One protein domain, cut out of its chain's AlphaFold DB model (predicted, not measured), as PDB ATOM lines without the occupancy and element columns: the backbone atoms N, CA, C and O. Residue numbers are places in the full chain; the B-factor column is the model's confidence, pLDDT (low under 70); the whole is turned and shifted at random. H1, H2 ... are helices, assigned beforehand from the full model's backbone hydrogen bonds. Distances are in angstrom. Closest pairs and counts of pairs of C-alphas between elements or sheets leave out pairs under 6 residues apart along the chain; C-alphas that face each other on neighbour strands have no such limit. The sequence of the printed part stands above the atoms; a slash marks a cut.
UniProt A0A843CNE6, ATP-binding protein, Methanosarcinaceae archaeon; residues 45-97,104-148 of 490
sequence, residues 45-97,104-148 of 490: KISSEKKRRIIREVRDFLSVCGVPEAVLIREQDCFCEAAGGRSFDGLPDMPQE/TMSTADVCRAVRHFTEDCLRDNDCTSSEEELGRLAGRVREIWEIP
ATOM      1  N   LYS A  45     153.969 142.437  87.651       85.88
ATOM      2  CA  LYS A  45     155.210 141.970  88.308       85.88
ATOM      3  C   LYS A  45     155.509 142.771  89.578       85.88
ATOM      4  O   LYS A  45     155.773 142.170  90.618       85.88
ATOM      5  N   ILE A  46     155.421 144.100  89.509       88.81
ATOM      6  CA  ILE A  46     155.667 145.000  90.645       88.81
ATOM      7  C   ILE A  46     154.648 144.761  91.757       88.81
ATOM      8  O   ILE A  46     155.034 144.521  92.902       88.81
ATOM      9  N   SER A  47     153.361 144.750  91.412       83.62
ATOM     10  CA  SER A  47     152.280 144.521  92.376       83.62
ATOM     11  C   SER A  47     152.420 143.162  93.066       83.62
ATOM     12  O   SER A  47     152.281 143.053  94.287       83.62
ATOM     13  N   SER A  48     152.773 142.126  92.299       80.44
ATOM     14  CA  SER A  48     152.966 140.766  92.817       80.44
ATOM     15  C   SER A  48     154.168 140.670  93.760       80.44
ATOM     16  O   SER A  48     154.088 139.995  94.785       80.44
ATOM     17  N   GLU A  49     155.275 141.355  93.455       85.44
ATOM     18  CA  GLU A  49     156.466 141.366  94.316       85.44
ATOM     19  C   GLU A  49     156.240 142.174  95.599       85.44
ATOM     20  O   GLU A  49     156.593 141.699  96.681       85.44
ATOM     21  N   LYS A  50     155.580 143.340  95.518       85.94
ATOM     22  CA  LYS A  50     155.160 144.108  96.705       85.94
ATOM     23  C   LYS A  50     154.276 143.251  97.616       85.94
ATOM     24  O   LYS A  50     154.573 143.123  98.805       85.94
ATOM     25  N   LYS A  51     153.255 142.587  97.053       81.56
ATOM     26  CA  LYS A  51     152.382 141.650  97.784       81.56
ATOM     27  C   LYS A  51     153.194 140.531  98.438       81.56
ATOM     28  O   LYS A  51     153.068 140.305  99.639       81.56
ATOM     29  N   ARG A  52     154.079 139.870  97.687       82.81
ATOM     30  CA  ARG A  52     154.946 138.792  98.195       82.81
ATOM     31  C   ARG A  52     155.834 139.256  99.351       82.81
ATOM     32  O   ARG A  52     155.986 138.527 100.333       82.81
ATOM     33  N   ARG A  53     156.417 140.455  99.259       86.88
ATOM     34  CA  ARG A  53     157.264 141.018 100.318       86.88
ATOM     35  C   ARG A  53     156.458 141.326 101.578       86.88
ATOM     36  O   ARG A  53     156.919 140.970 102.658       86.88
ATOM     37  N   ILE A  54     155.265 141.907 101.438       85.19
ATOM     38  CA  ILE A  54     154.343 142.164 102.558       85.19
ATOM     39  C   ILE A  54     153.939 140.854 103.238       85.19
ATOM     40  O   ILE A  54     154.033 140.751 104.457       85.19
ATOM     41  N   ILE A  55     153.568 139.829 102.466       80.94
ATOM     42  CA  ILE A  55     153.218 138.504 103.008       80.94
ATOM     43  C   ILE A  55     154.377 137.923 103.824       80.94
ATOM     44  O   ILE A  55     154.152 137.357 104.890       80.94
ATOM     45  N   ARG A  56     155.622 138.083 103.358       85.38
ATOM     46  CA  ARG A  56     156.803 137.639 104.111       85.38
ATOM     47  C   ARG A  56     156.939 138.383 105.441       85.38
ATOM     48  O   ARG A  56     157.124 137.738 106.459       85.38
ATOM     49  N   GLU A  57     156.773 139.705 105.448       89.12
ATOM     50  CA  GLU A  57     156.835 140.501 106.684       89.12
ATOM     51  C   GLU A  57     155.747 140.124 107.698       89.12
ATOM     52  O   GLU A  57     156.009 140.098 108.901       89.12
ATOM     53  N   VAL A  58     154.535 139.820 107.221       86.50
ATOM     54  CA  VAL A  58     153.433 139.332 108.064       86.50
ATOM     55  C   VAL A  58     153.751 137.943 108.612       86.50
ATOM     56  O   VAL A  58     153.581 137.708 109.803       86.50
ATOM     57  N   ARG A  59     154.267 137.034 107.780       85.25
ATOM     58  CA  ARG A  59     154.664 135.690 108.222       85.25
ATOM     59  C   ARG A  59     155.743 135.742 109.295       85.25
ATOM     60  O   ARG A  59     155.593 135.097 110.329       85.25
ATOM     61  N   ASP A  60     156.802 136.505 109.049       88.81
ATOM     62  CA  ASP A  60     157.921 136.643 109.981       88.81
ATOM     63  C   ASP A  60     157.421 137.207 111.321       88.81
ATOM     64  O   ASP A  60     157.817 136.741 112.387       88.81
ATOM     65  N   PHE A  61     156.474 138.150 111.276       90.38
ATOM     66  CA  PHE A  61     155.808 138.676 112.463       90.38
ATOM     67  C   PHE A  61     154.981 137.619 113.212       90.38
ATOM     68  O   PHE A  61     155.167 137.441 114.414       90.38
ATOM     69  N   LEU A  62     154.096 136.897 112.518       87.25
ATOM     70  CA  LEU A  62     153.247 135.865 113.127       87.25
ATOM     71  C   LEU A  62     154.082 134.736 113.747       87.25
ATOM     72  O   LEU A  62     153.757 134.261 114.836       87.25
ATOM     73  N   SER A  63     155.187 134.358 113.099       88.06
ATOM     74  CA  SER A  63     156.151 133.385 113.625       88.06
ATOM     75  C   SER A  63     156.746 133.849 114.961       88.06
ATOM     76  O   SER A  63     156.759 133.092 115.933       88.06
ATOM     77  N   VAL A  64     157.149 135.122 115.059       89.81
ATOM     78  CA  VAL A  64     157.650 135.719 116.313       89.81
ATOM     79  C   VAL A  64     156.573 135.746 117.403       89.81
ATOM     80  O   VAL A  64     156.887 135.517 118.571       89.81
ATOM     81  N   CYS A  65     155.308 135.964 117.039       89.00
ATOM     82  CA  CYS A  65     154.177 135.928 117.971       89.00
ATOM     83  C   CYS A  65     153.770 134.511 118.419       89.00
ATOM     84  O   CYS A  65     152.862 134.380 119.240       89.00
ATOM     85  N   GLY A  66     154.429 133.460 117.918       87.31
ATOM     86  CA  GLY A  66     154.198 132.074 118.333       87.31
ATOM     87  C   GLY A  66     153.180 131.304 117.491       87.31
ATOM     88  O   GLY A  66     152.803 130.198 117.880       87.31
ATOM     89  N   VAL A  67     152.757 131.839 116.339       85.19
ATOM     90  CA  VAL A  67     151.860 131.116 115.425       85.19
ATOM     91  C   VAL A  67     152.583 129.881 114.863       85.19
ATOM     92  O   VAL A  67     153.700 130.012 114.356       85.19
ATOM     93  N   PRO A  68     151.983 128.674 114.924       80.69
ATOM     94  CA  PRO A  68     152.645 127.452 114.475       80.69
ATOM     95  C   PRO A  68     153.015 127.470 112.985       80.69
ATOM     96  O   PRO A  68     152.189 127.789 112.131       80.69
ATOM     97  N   GLU A  69     154.214 126.987 112.651       77.56
ATOM     98  CA  GLU A  69     154.719 126.942 111.267       77.56
ATOM     99  C   GLU A  69     153.793 126.162 110.312       77.56
ATOM    100  O   GLU A  69     153.628 126.523 109.151       77.56
ATOM    101  N   ALA A  70     153.105 125.129 110.811       72.75
ATOM    102  CA  ALA A  70     152.133 124.365 110.025       72.75
ATOM    103  C   ALA A  70     150.958 125.221 109.506       72.75
ATOM    104  O   ALA A  70     150.380 124.895 108.470       72.75
ATOM    105  N   VAL A  71     150.607 126.309 110.198       71.50
ATOM    106  CA  VAL A  71     149.587 127.277 109.760       71.50
ATOM    107  C   VAL A  71     150.181 128.223 108.713       71.50
ATOM    108  O   VAL A  71     149.586 128.419 107.657       71.50
ATOM    109  N   LEU A  72     151.409 128.700 108.943       67.44
ATOM    110  CA  LEU A  72     152.142 129.595 108.037       67.44
ATOM    111  C   LEU A  72     152.485 128.946 106.680       67.44
ATOM    112  O   LEU A  72     152.621 129.643 105.668       67.44
ATOM    113  N   ILE A  73     152.624 127.616 106.640       58.62
ATOM    114  CA  ILE A  73     152.798 126.829 105.408       58.62
ATOM    115  C   ILE A  73     151.461 126.644 104.680       58.62
ATOM    116  O   ILE A  73     151.404 126.821 103.470       58.62
ATOM    117  N   ARG A  74     150.361 126.342 105.383       52.19
ATOM    118  CA  ARG A  74     149.045 126.177 104.731       52.19
ATOM    119  C   ARG A  74     148.556 127.463 104.087       52.19
ATOM    120  O   ARG A  74     147.949 127.412 103.022       52.19
ATOM    121  N   GLU A  75     148.854 128.606 104.696       50.41
ATOM    122  CA  GLU A  75     148.538 129.891 104.088       50.41
ATOM    123  C   GLU A  75     149.359 130.141 102.823       50.41
ATOM    124  O   GLU A  75     148.783 130.667 101.887       50.41
ATOM    125  N   GLN A  76     150.619 129.688 102.716       43.66
ATOM    126  CA  GLN A  76     151.412 129.796 101.473       43.66
ATOM    127  C   GLN A  76     150.748 129.143 100.262       43.66
ATOM    128  O   GLN A  76     150.798 129.720  99.177       43.66
ATOM    129  N   ASP A  77     150.123 127.984 100.464       38.75
ATOM    130  CA  ASP A  77     149.477 127.214  99.398       38.75
ATOM    131  C   ASP A  77     148.033 127.684  99.129       38.75
ATOM    132  O   ASP A  77     147.545 127.569  98.011       38.75
ATOM    133  N   CYS A  78     147.356 128.283 100.119       38.06
ATOM    134  CA  CYS A  78     145.986 128.813  99.989       38.06
ATOM    135  C   CYS A  78     145.909 130.238  99.405       38.06
ATOM    136  O   CYS A  78     144.824 130.812  99.315       38.06
ATOM    137  N   PHE A  79     147.037 130.821  98.990       39.84
ATOM    138  CA  PHE A  79     147.060 132.045  98.178       39.84
ATOM    139  C   PHE A  79     146.821 131.786  96.682       39.84
ATOM    140  O   PHE A  79     146.693 132.743  95.917       39.84
ATOM    141  N   CYS A  80     146.762 130.510  96.283       36.41
ATOM    142  CA  CYS A  80     146.560 130.038  94.919       36.41
ATOM    143  C   CYS A  80     145.354 129.076  94.917       36.41
ATOM    144  O   CYS A  80     145.482 127.924  95.311       36.41
ATOM    145  N   GLU A  81     144.176 129.587  94.554       33.91
ATOM    146  CA  GLU A  81     142.918 128.880  94.234       33.91
ATOM    147  C   GLU A  81     142.857 127.348  94.466       33.91
ATOM    148  O   GLU A  81     142.975 126.572  93.521       33.91
ATOM    149  N   ALA A  82     142.558 126.879  95.685       32.81
ATOM    150  CA  ALA A  82     141.788 125.643  95.889       32.81
ATOM    151  C   ALA A  82     141.417 125.415  97.362       32.81
ATOM    152  O   ALA A  82     142.266 125.382  98.244       32.81
ATOM    153  N   ALA A  83     140.137 125.096  97.574       26.83
ATOM    154  CA  ALA A  83     139.573 124.446  98.761       26.83
ATOM    155  C   ALA A  83     139.231 125.320  99.981       26.83
ATOM    156  O   ALA A  83     139.714 125.060 101.074       26.83
ATOM    157  N   GLY A  84     138.268 126.241  99.832       34.97
ATOM    158  CA  GLY A  84     137.226 126.523 100.843       34.97
ATOM    159  C   GLY A  84     137.641 126.947 102.267       34.97
ATOM    160  O   GLY A  84     136.770 127.095 103.123       34.97
ATOM    161  N   GLY A  85     138.928 127.142 102.540       32.03
ATOM    162  CA  GLY A  85     139.474 127.855 103.686       32.03
ATOM    163  C   GLY A  85     139.626 129.319 103.303       32.03
ATOM    164  O   GLY A  85     139.915 129.616 102.150       32.03
ATOM    165  N   ARG A  86     139.357 130.234 104.237       38.62
ATOM    166  CA  ARG A  86     139.386 131.676 103.964       38.62
ATOM    167  C   ARG A  86     140.774 132.061 103.457       38.62
ATOM    168  O   ARG A  86     141.737 132.041 104.216       38.62
ATOM    169  N   SER A  87     140.856 132.361 102.169       36.88
ATOM    170  CA  SER A  87     142.025 132.930 101.524       36.88
ATOM    171  C   SER A  87     142.274 134.330 102.088       36.88
ATOM    172  O   SER A  87     141.378 135.000 102.606       36.88
ATOM    173  N   PHE A  88     143.497 134.814 101.925       36.91
ATOM    174  CA  PHE A  88     143.898 136.211 102.114       36.91
ATOM    175  C   PHE A  88     143.206 137.177 101.113       36.91
ATOM    176  O   PHE A  88     143.741 138.241 100.812       36.91
ATOM    177  N   ASP A  89     142.025 136.816 100.600       38.00
ATOM    178  CA  ASP A  89     141.092 137.641  99.815       38.00
ATOM    179  C   ASP A  89     140.342 138.653 100.711       38.00
ATOM    180  O   ASP A  89     139.504 139.422 100.252       38.00
ATOM    181  N   GLY A  90     140.612 138.645 102.024       35.09
ATOM    182  CA  GLY A  90     140.135 139.655 102.974       35.09
ATOM    183  C   GLY A  90     140.947 140.959 102.968       35.09
ATOM    184  O   GLY A  90     140.484 141.970 103.498       35.09
ATOM    185  N   LEU A  91     142.137 140.969 102.356       39.03
ATOM    186  CA  LEU A  91     142.683 142.212 101.810       39.03
ATOM    187  C   LEU A  91     141.887 142.490 100.531       39.03
ATOM    188  O   LEU A  91     141.783 141.562  99.733       39.03
ATOM    189  N   PRO A  92     141.322 143.701 100.334       35.59
ATOM    190  CA  PRO A  92     140.598 144.023  99.109       35.59
ATOM    191  C   PRO A  92     141.407 143.536  97.915       35.59
ATOM    192  O   PRO A  92     142.620 143.778  97.889       35.59
ATOM    193  N   ASP A  93     140.757 142.836  96.982       35.69
ATOM    194  CA  ASP A  93     141.377 142.497  95.709       35.69
ATOM    195  C   ASP A  93     142.103 143.742  95.207       35.69
ATOM    196  O   ASP A  93     141.510 144.805  95.012       35.69
ATOM    197  N   MET A  94     143.424 143.625  95.073       37.16
ATOM    198  CA  MET A  94     144.187 144.607  94.325       37.16
ATOM    199  C   MET A  94     143.526 144.668  92.952       37.16
ATOM    200  O   MET A  94     143.456 143.611  92.319       37.16
ATOM    201  N   PRO A  95     142.998 145.827  92.516       32.91
ATOM    202  CA  PRO A  95     142.114 145.874  91.365       32.91
ATOM    203  C   PRO A  95     142.804 145.214  90.174       32.91
ATOM    204  O   PRO A  95     143.867 145.651  89.726       32.91
ATOM    205  N   GLN A  96     142.220 144.114  89.699       33.25
ATOM    206  CA  GLN A  96     142.586 143.552  88.410       33.25
ATOM    207  C   GLN A  96     142.087 144.517  87.334       33.25
ATOM    208  O   GLN A  96     141.014 145.097  87.478       33.25
ATOM    209  N   GLU A  97     142.847 144.677  86.248       35.19
ATOM    210  CA  GLU A  97     142.649 145.671  85.172       35.19
ATOM    211  C   GLU A  97     141.262 145.675  84.485       35.19
ATOM    212  O   GLU A  97     141.013 146.510  83.618       35.19
ATOM    213  N   THR A 104     143.152 153.782  93.108       54.44
ATOM    214  CA  THR A 104     144.410 153.357  93.730       54.44
ATOM    215  C   THR A 104     144.225 153.191  95.243       54.44
ATOM    216  O   THR A 104     143.867 154.154  95.925       54.44
ATOM    217  N   MET A 105     144.455 151.986  95.783       64.94
ATOM    218  CA  MET A 105     144.383 151.756  97.231       64.94
ATOM    219  C   MET A 105     145.378 152.664  97.955       64.94
ATOM    220  O   MET A 105     146.567 152.699  97.622       64.94
ATOM    221  N   SER A 106     144.900 153.393  98.964       76.00
ATOM    222  CA  SER A 106     145.782 154.224  99.773       76.00
ATOM    223  C   SER A 106     146.660 153.351 100.672       76.00
ATOM    224  O   SER A 106     146.257 152.268 101.104       76.00
ATOM    225  N   THR A 107     147.843 153.847 101.033       79.88
ATOM    226  CA  THR A 107     148.723 153.174 102.000       79.88
ATOM    227  C   THR A 107     148.002 152.870 103.318       79.88
ATOM    228  O   THR A 107     148.229 151.834 103.938       79.88
ATOM    229  N   ALA A 108     147.085 153.750 103.737       76.94
ATOM    230  CA  ALA A 108     146.293 153.561 104.947       76.94
ATOM    231  C   ALA A 108     145.344 152.357 104.846       76.94
ATOM    232  O   ALA A 108     145.157 151.651 105.838       76.94
ATOM    233  N   ASP A 109     144.770 152.103 103.669       77.25
ATOM    234  CA  ASP A 109     143.877 150.964 103.449       77.25
ATOM    235  C   ASP A 109     144.650 149.645 103.451       77.25
ATOM    236  O   ASP A 109     144.222 148.694 104.105       77.25
ATOM    237  N   VAL A 110     145.833 149.611 102.827       78.31
ATOM    238  CA  VAL A 110     146.724 148.437 102.864       78.31
ATOM    239  C   VAL A 110     147.167 148.131 104.294       78.31
ATOM    240  O   VAL A 110     147.033 146.995 104.747       78.31
ATOM    241  N   CYS A 111     147.628 149.135 105.049       80.19
ATOM    242  CA  CYS A 111     148.013 148.940 106.449       80.19
ATOM    243  C   CYS A 111     146.839 148.453 107.311       80.19
ATOM    244  O   CYS A 111     147.031 147.578 108.155       80.19
ATOM    245  N   ARG A 112     145.628 148.994 107.107       78.81
ATOM    246  CA  ARG A 112     144.422 148.567 107.836       78.81
ATOM    247  C   ARG A 112     144.095 147.107 107.547       78.81
ATOM    248  O   ARG A 112     143.809 146.357 108.473       78.81
ATOM    249  N   ALA A 113     144.153 146.715 106.281       76.44
ATOM    250  CA  ALA A 113     143.785 145.375 105.862       76.44
ATOM    251  C   ALA A 113     144.826 144.329 106.310       76.44
ATOM    252  O   ALA A 113     144.450 143.292 106.852       76.44
ATOM    253  N   VAL A 114     146.128 144.643 106.228       80.56
ATOM    254  CA  VAL A 114     147.193 143.797 106.807       80.56
ATOM    255  C   VAL A 114     147.034 143.653 108.318       80.56
ATOM    256  O   VAL A 114     147.177 142.553 108.853       80.56
ATOM    257  N   ARG A 115     146.725 144.748 109.019       83.31
ATOM    258  CA  ARG A 115     146.506 144.716 110.466       83.31
ATOM    259  C   ARG A 115     145.326 143.821 110.839       83.31
ATOM    260  O   ARG A 115     145.499 142.943 111.675       83.31
ATOM    261  N   HIS A 116     144.178 144.007 110.187       80.00
ATOM    262  CA  HIS A 116     142.986 143.191 110.416       80.00
ATOM    263  C   HIS A 116     143.277 141.703 110.199       80.00
ATOM    264  O   HIS A 116     142.955 140.879 111.050       80.00
ATOM    265  N   PHE A 117     143.938 141.364 109.090       80.44
ATOM    266  CA  PHE A 117     144.349 139.991 108.809       80.44
ATOM    267  C   PHE A 117     145.249 139.424 109.919       80.44
ATOM    268  O   PHE A 117     145.007 138.336 110.432       80.44
ATOM    269  N   THR A 118     146.265 140.186 110.328       82.62
ATOM    270  CA  THR A 118     147.226 139.755 111.352       82.62
ATOM    271  C   THR A 118     146.534 139.507 112.696       82.62
ATOM    272  O   THR A 118     146.795 138.499 113.347       82.62
ATOM    273  N   GLU A 119     145.634 140.403 113.109       83.50
ATOM    274  CA  GLU A 119     144.862 140.275 114.352       83.50
ATOM    275  C   GLU A 119     143.926 139.055 114.329       83.50
ATOM    276  O   GLU A 119     143.839 138.336 115.327       83.50
ATOM    277  N   ASP A 120     143.274 138.782 113.195       80.25
ATOM    278  CA  ASP A 120     142.441 137.588 113.020       80.25
ATOM    279  C   ASP A 120     143.268 136.298 113.141       80.25
ATOM    280  O   ASP A 120     142.891 135.408 113.904       80.25
ATOM    281  N   CYS A 121     144.426 136.213 112.476       81.00
ATOM    282  CA  CYS A 121     145.305 135.040 112.563       81.00
ATOM    283  C   CYS A 121     145.826 134.801 113.983       81.00
ATOM    284  O   CYS A 121     145.916 133.653 114.420       81.00
ATOM    285  N   LEU A 122     146.162 135.866 114.717       83.88
ATOM    286  CA  LEU A 122     146.578 135.754 116.116       83.88
ATOM    287  C   LEU A 122     145.440 135.215 116.990       83.88
ATOM    288  O   LEU A 122     145.662 134.288 117.769       83.88
ATOM    289  N   ARG A 123     144.223 135.749 116.821       84.94
ATOM    290  CA  ARG A 123     143.036 135.314 117.569       84.94
ATOM    291  C   ARG A 123     142.711 133.846 117.314       84.94
ATOM    292  O   ARG A 123     142.427 133.122 118.260       84.94
ATOM    293  N   ASP A 124     142.766 133.411 116.060       82.31
ATOM    294  CA  ASP A 124     142.421 132.040 115.673       82.31
ATOM    295  C   ASP A 124     143.446 130.998 116.177       82.31
ATOM    296  O   ASP A 124     143.155 129.803 116.183       82.31
ATOM    297  N   ASN A 125     144.624 131.444 116.635       81.50
ATOM    298  CA  ASN A 125     145.705 130.599 117.154       81.50
ATOM    299  C   ASN A 125     146.042 130.873 118.634       81.50
ATOM    300  O   ASN A 125     147.131 130.511 119.081       81.50
ATOM    301  N   ASP A 126     145.149 131.528 119.386       87.38
ATOM    302  CA  ASP A 126     145.340 131.881 120.804       87.38
ATOM    303  C   ASP A 126     146.663 132.637 121.091       87.38
ATOM    304  O   ASP A 126     147.241 132.551 122.178       87.38
ATOM    305  N   CYS A 127     147.153 133.396 120.107       88.25
ATOM    306  CA  CYS A 127     148.363 134.213 120.190       88.25
ATOM    307  C   CYS A 127     148.008 135.687 120.439       88.25
ATOM    308  O   CYS A 127     146.897 136.143 120.168       88.25
ATOM    309  N   THR A 128     148.963 136.472 120.944       86.88
ATOM    310  CA  THR A 128     148.770 137.912 121.186       86.88
ATOM    311  C   THR A 128     149.952 138.717 120.663       86.88
ATOM    312  O   THR A 128     151.056 138.197 120.528       86.88
ATOM    313  N   SER A 129     149.714 139.991 120.363       88.75
ATOM    314  CA  SER A 129     150.756 140.965 120.043       88.75
ATOM    315  C   SER A 129     150.455 142.294 120.733       88.75
ATOM    316  O   SER A 129     149.304 142.593 121.066       88.75
ATOM    317  N   SER A 130     151.493 143.083 120.991       90.38
ATOM    318  CA  SER A 130     151.357 144.445 121.504       90.38
ATOM    319  C   SER A 130     151.041 145.442 120.384       90.38
ATOM    320  O   SER A 130     151.416 145.261 119.225       90.38
ATOM    321  N   GLU A 131     150.408 146.564 120.735       90.12
ATOM    322  CA  GLU A 131     150.179 147.671 119.790       90.12
ATOM    323  C   GLU A 131     151.478 148.223 119.194       90.12
ATOM    324  O   GLU A 131     151.518 148.644 118.039       90.12
ATOM    325  N   GLU A 132     152.566 148.201 119.966       90.31
ATOM    326  CA  GLU A 132     153.874 148.632 119.485       90.31
ATOM    327  C   GLU A 132     154.407 147.690 118.395       90.31
ATOM    328  O   GLU A 132     154.924 148.142 117.372       90.31
ATOM    329  N   GLU A 133     154.240 146.380 118.570       89.88
ATOM    330  CA  GLU A 133     154.625 145.352 117.600       89.88
ATOM    331  C   GLU A 133     153.819 145.456 116.297       89.88
ATOM    332  O   GLU A 133     154.413 145.469 115.212       89.88
ATOM    333  N   LEU A 134     152.496 145.627 116.390       88.88
ATOM    334  CA  LEU A 134     151.635 145.878 115.227       88.88
ATOM    335  C   LEU A 134     151.980 147.205 114.539       88.88
ATOM    336  O   LEU A 134     151.994 147.285 113.308       88.88
ATOM    337  N   GLY A 135     152.323 148.238 115.312       90.56
ATOM    338  CA  GLY A 135     152.816 149.512 114.795       90.56
ATOM    339  C   GLY A 135     154.113 149.358 113.995       90.56
ATOM    340  O   GLY A 135     154.240 149.934 112.912       90.56
ATOM    341  N   ARG A 136     155.055 148.531 114.473       92.31
ATOM    342  CA  ARG A 136     156.298 148.211 113.746       92.31
ATOM    343  C   ARG A 136     156.019 147.447 112.452       92.31
ATOM    344  O   ARG A 136     156.634 147.767 111.437       92.31
ATOM    345  N   LEU A 137     155.107 146.470 112.459       91.06
ATOM    346  CA  LEU A 137     154.693 145.759 111.240       91.06
ATOM    347  C   LEU A 137     154.086 146.728 110.217       91.06
ATOM    348  O   LEU A 137     154.510 146.747 109.063       91.06
ATOM    349  N   ALA A 138     153.156 147.584 110.646       89.56
ATOM    350  CA  ALA A 138     152.546 148.591 109.780       89.56
ATOM    351  C   ALA A 138     153.585 149.567 109.196       89.56
ATOM    352  O   ALA A 138     153.465 149.955 108.035       89.56
ATOM    353  N   GLY A 139     154.618 149.926 109.968       93.06
ATOM    354  CA  GLY A 139     155.763 150.707 109.490       93.06
ATOM    355  C   GLY A 139     156.512 150.022 108.344       93.06
ATOM    356  O   GLY A 139     156.683 150.627 107.291       93.06
ATOM    357  N   ARG A 140     156.863 148.737 108.495       93.62
ATOM    358  CA  ARG A 140     157.543 147.962 107.436       93.62
ATOM    359  C   ARG A 140     156.682 147.799 106.182       93.62
ATOM    360  O   ARG A 140     157.175 147.922 105.066       93.62
ATOM    361  N   VAL A 141     155.381 147.556 106.349       88.50
ATOM    362  CA  VAL A 141     154.426 147.468 105.228       88.50
ATOM    363  C   VAL A 141     154.344 148.795 104.476       88.50
ATOM    364  O   VAL A 141     154.359 148.797 103.245       88.50
ATOM    365  N   ARG A 142     154.298 149.915 105.207       92.00
ATOM    366  CA  ARG A 142     154.302 151.261 104.629       92.00
ATOM    367  C   ARG A 142     155.557 151.499 103.792       92.00
ATOM    368  O   ARG A 142     155.426 151.888 102.638       92.00
ATOM    369  N   GLU A 143     156.732 151.193 104.340       93.75
ATOM    370  CA  GLU A 143     158.011 151.330 103.631       93.75
ATOM    371  C   GLU A 143     158.023 150.562 102.305       93.75
ATOM    372  O   GLU A 143     158.504 151.090 101.310       93.75
ATOM    373  N   ILE A 144     157.460 149.347 102.258       90.19
ATOM    374  CA  ILE A 144     157.367 148.543 101.025       90.19
ATOM    375  C   ILE A 144     156.374 149.147 100.026       90.19
ATOM    376  O   ILE A 144     156.629 149.173  98.819       90.19
ATOM    377  N   TRP A 145     155.212 149.582 100.513       88.12
ATOM    378  CA  TRP A 145     154.126 150.071  99.667       88.12
ATOM    379  C   TRP A 145     154.472 151.395  98.984       88.12
ATOM    380  O   TRP A 145     154.172 151.579  97.803       88.12
ATOM    381  N   GLU A 146     155.133 152.284  99.726       90.31
ATOM    382  CA  GLU A 146     155.478 153.642  99.301       90.31
ATOM    383  C   GLU A 146     156.660 153.702  98.326       90.31
ATOM    384  O   GLU A 146     156.903 154.764  97.753       90.31
ATOM    385  N   ILE A 147     157.359 152.585  98.076       92.69
ATOM    386  CA  ILE A 147     158.401 152.528  97.040       92.69
ATOM    387  C   ILE A 147     157.776 152.911  95.690       92.69
ATOM    388  O   ILE A 147     156.843 152.228  95.248       92.69
ATOM    389  N   PRO A 148     158.273 153.953  95.000       93.31
ATOM    390  CA  PRO A 148     157.724 154.364  93.717       93.31
ATOM    391  C   PRO A 148     157.849 153.262  92.659       93.31
ATOM    392  O   PRO A 148     158.925 152.697  92.451       93.31
TER     393      PRO A 148
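This is residues 45 to 97 and 104 to 148 of the 490 residues of the protein "ATP-binding protein" of Methanosarcinaceae archaeon (UniProt A0A843CNE6). Two helices, H1 and H4, lie side by side and run opposite ways, and H3 crosses over one face of this pair at steep tilts. After H1 the chain folds back into the short helix H2, which lies loosely beside the later part of H1, on the side away from H4. The printed part has 98 residues with four named helices, in the order H1, H2, H3, H4, and no named strand, and its class is all helix. It is compact, with a radius of gyration of the C-alphas of 13.2 A, and flat, spanning 36 by 35 by 17 A.

Begin with H1, residues 45 to 64, the hub, which touches the three other helices. Look next to H4, residues 131 to 145: it touches H1, closest at the C-alphas of Ile 54 and Val 141, 5.9 A apart, at a shallow tilt of 18 degrees, opposite ways. H3, residues 107 to 124, touches H1 with residues 114 to 122 alone, and H1 meets this touch with residues 58 to 62 alone. Their closest C-alphas, of Val 58 and Thr 118, are 7.0 A apart, and they run the same way at a steep tilt of 38 degrees. With residues 107 to 115 alone H3 touches H4, closest at the C-alphas of Cys 111 and Ala 138, 5.6 A apart, at a steep tilt of 45 degrees, opposite ways. H2, residues 69 to 77, forms a helical hairpin with H1; they only just touch, with 3 pairs of C-alphas within 8 A, and H1 does so with residues 59 to 63 alone. Their closest C-alphas, of Arg 59 and Leu 72, are 6.6 A apart, at a shallow tilt of 15 degrees, opposite ways. H2 is apart from H3 and H4. The helix packing is part aligned, part crossed, with 2 of the 4 touching pairs at a shallow tilt. In H1, H3 and H4 every O i to N i+4 pair is within hydrogen-bond range; in H2 4 of 5 are.

Find C-alpha 45 at (155.210, 141.970, 88.308); from there H1 runs 28.8 A to C-alpha 64 at (157.650, 135.719, 116.313). H2, residues 69 to 77, follows with 9 residues. H3 runs 25.9 A from C-alpha 107 to C-alpha 124. H4 runs 20.6 A from C-alpha 131 to C-alpha 145 at (154.126, 150.071, 99.667).

The two C-alphas farthest apart are those of Glu 97 and Asp 126, 38.3 A. Residues 98 to 103 are not printed, and C-alphas 97 and 104 are 11.6 A apart across this cut, which lies in the link from H2 to H3. Before it, residues 78 to 97 hold no named element. The link from H1 to H2 is tight and that from H3 to H4 is short. The mean pLDDT of the printed part is 72.5; look for values under 70 at residues 72 to 97 and 104 to 105.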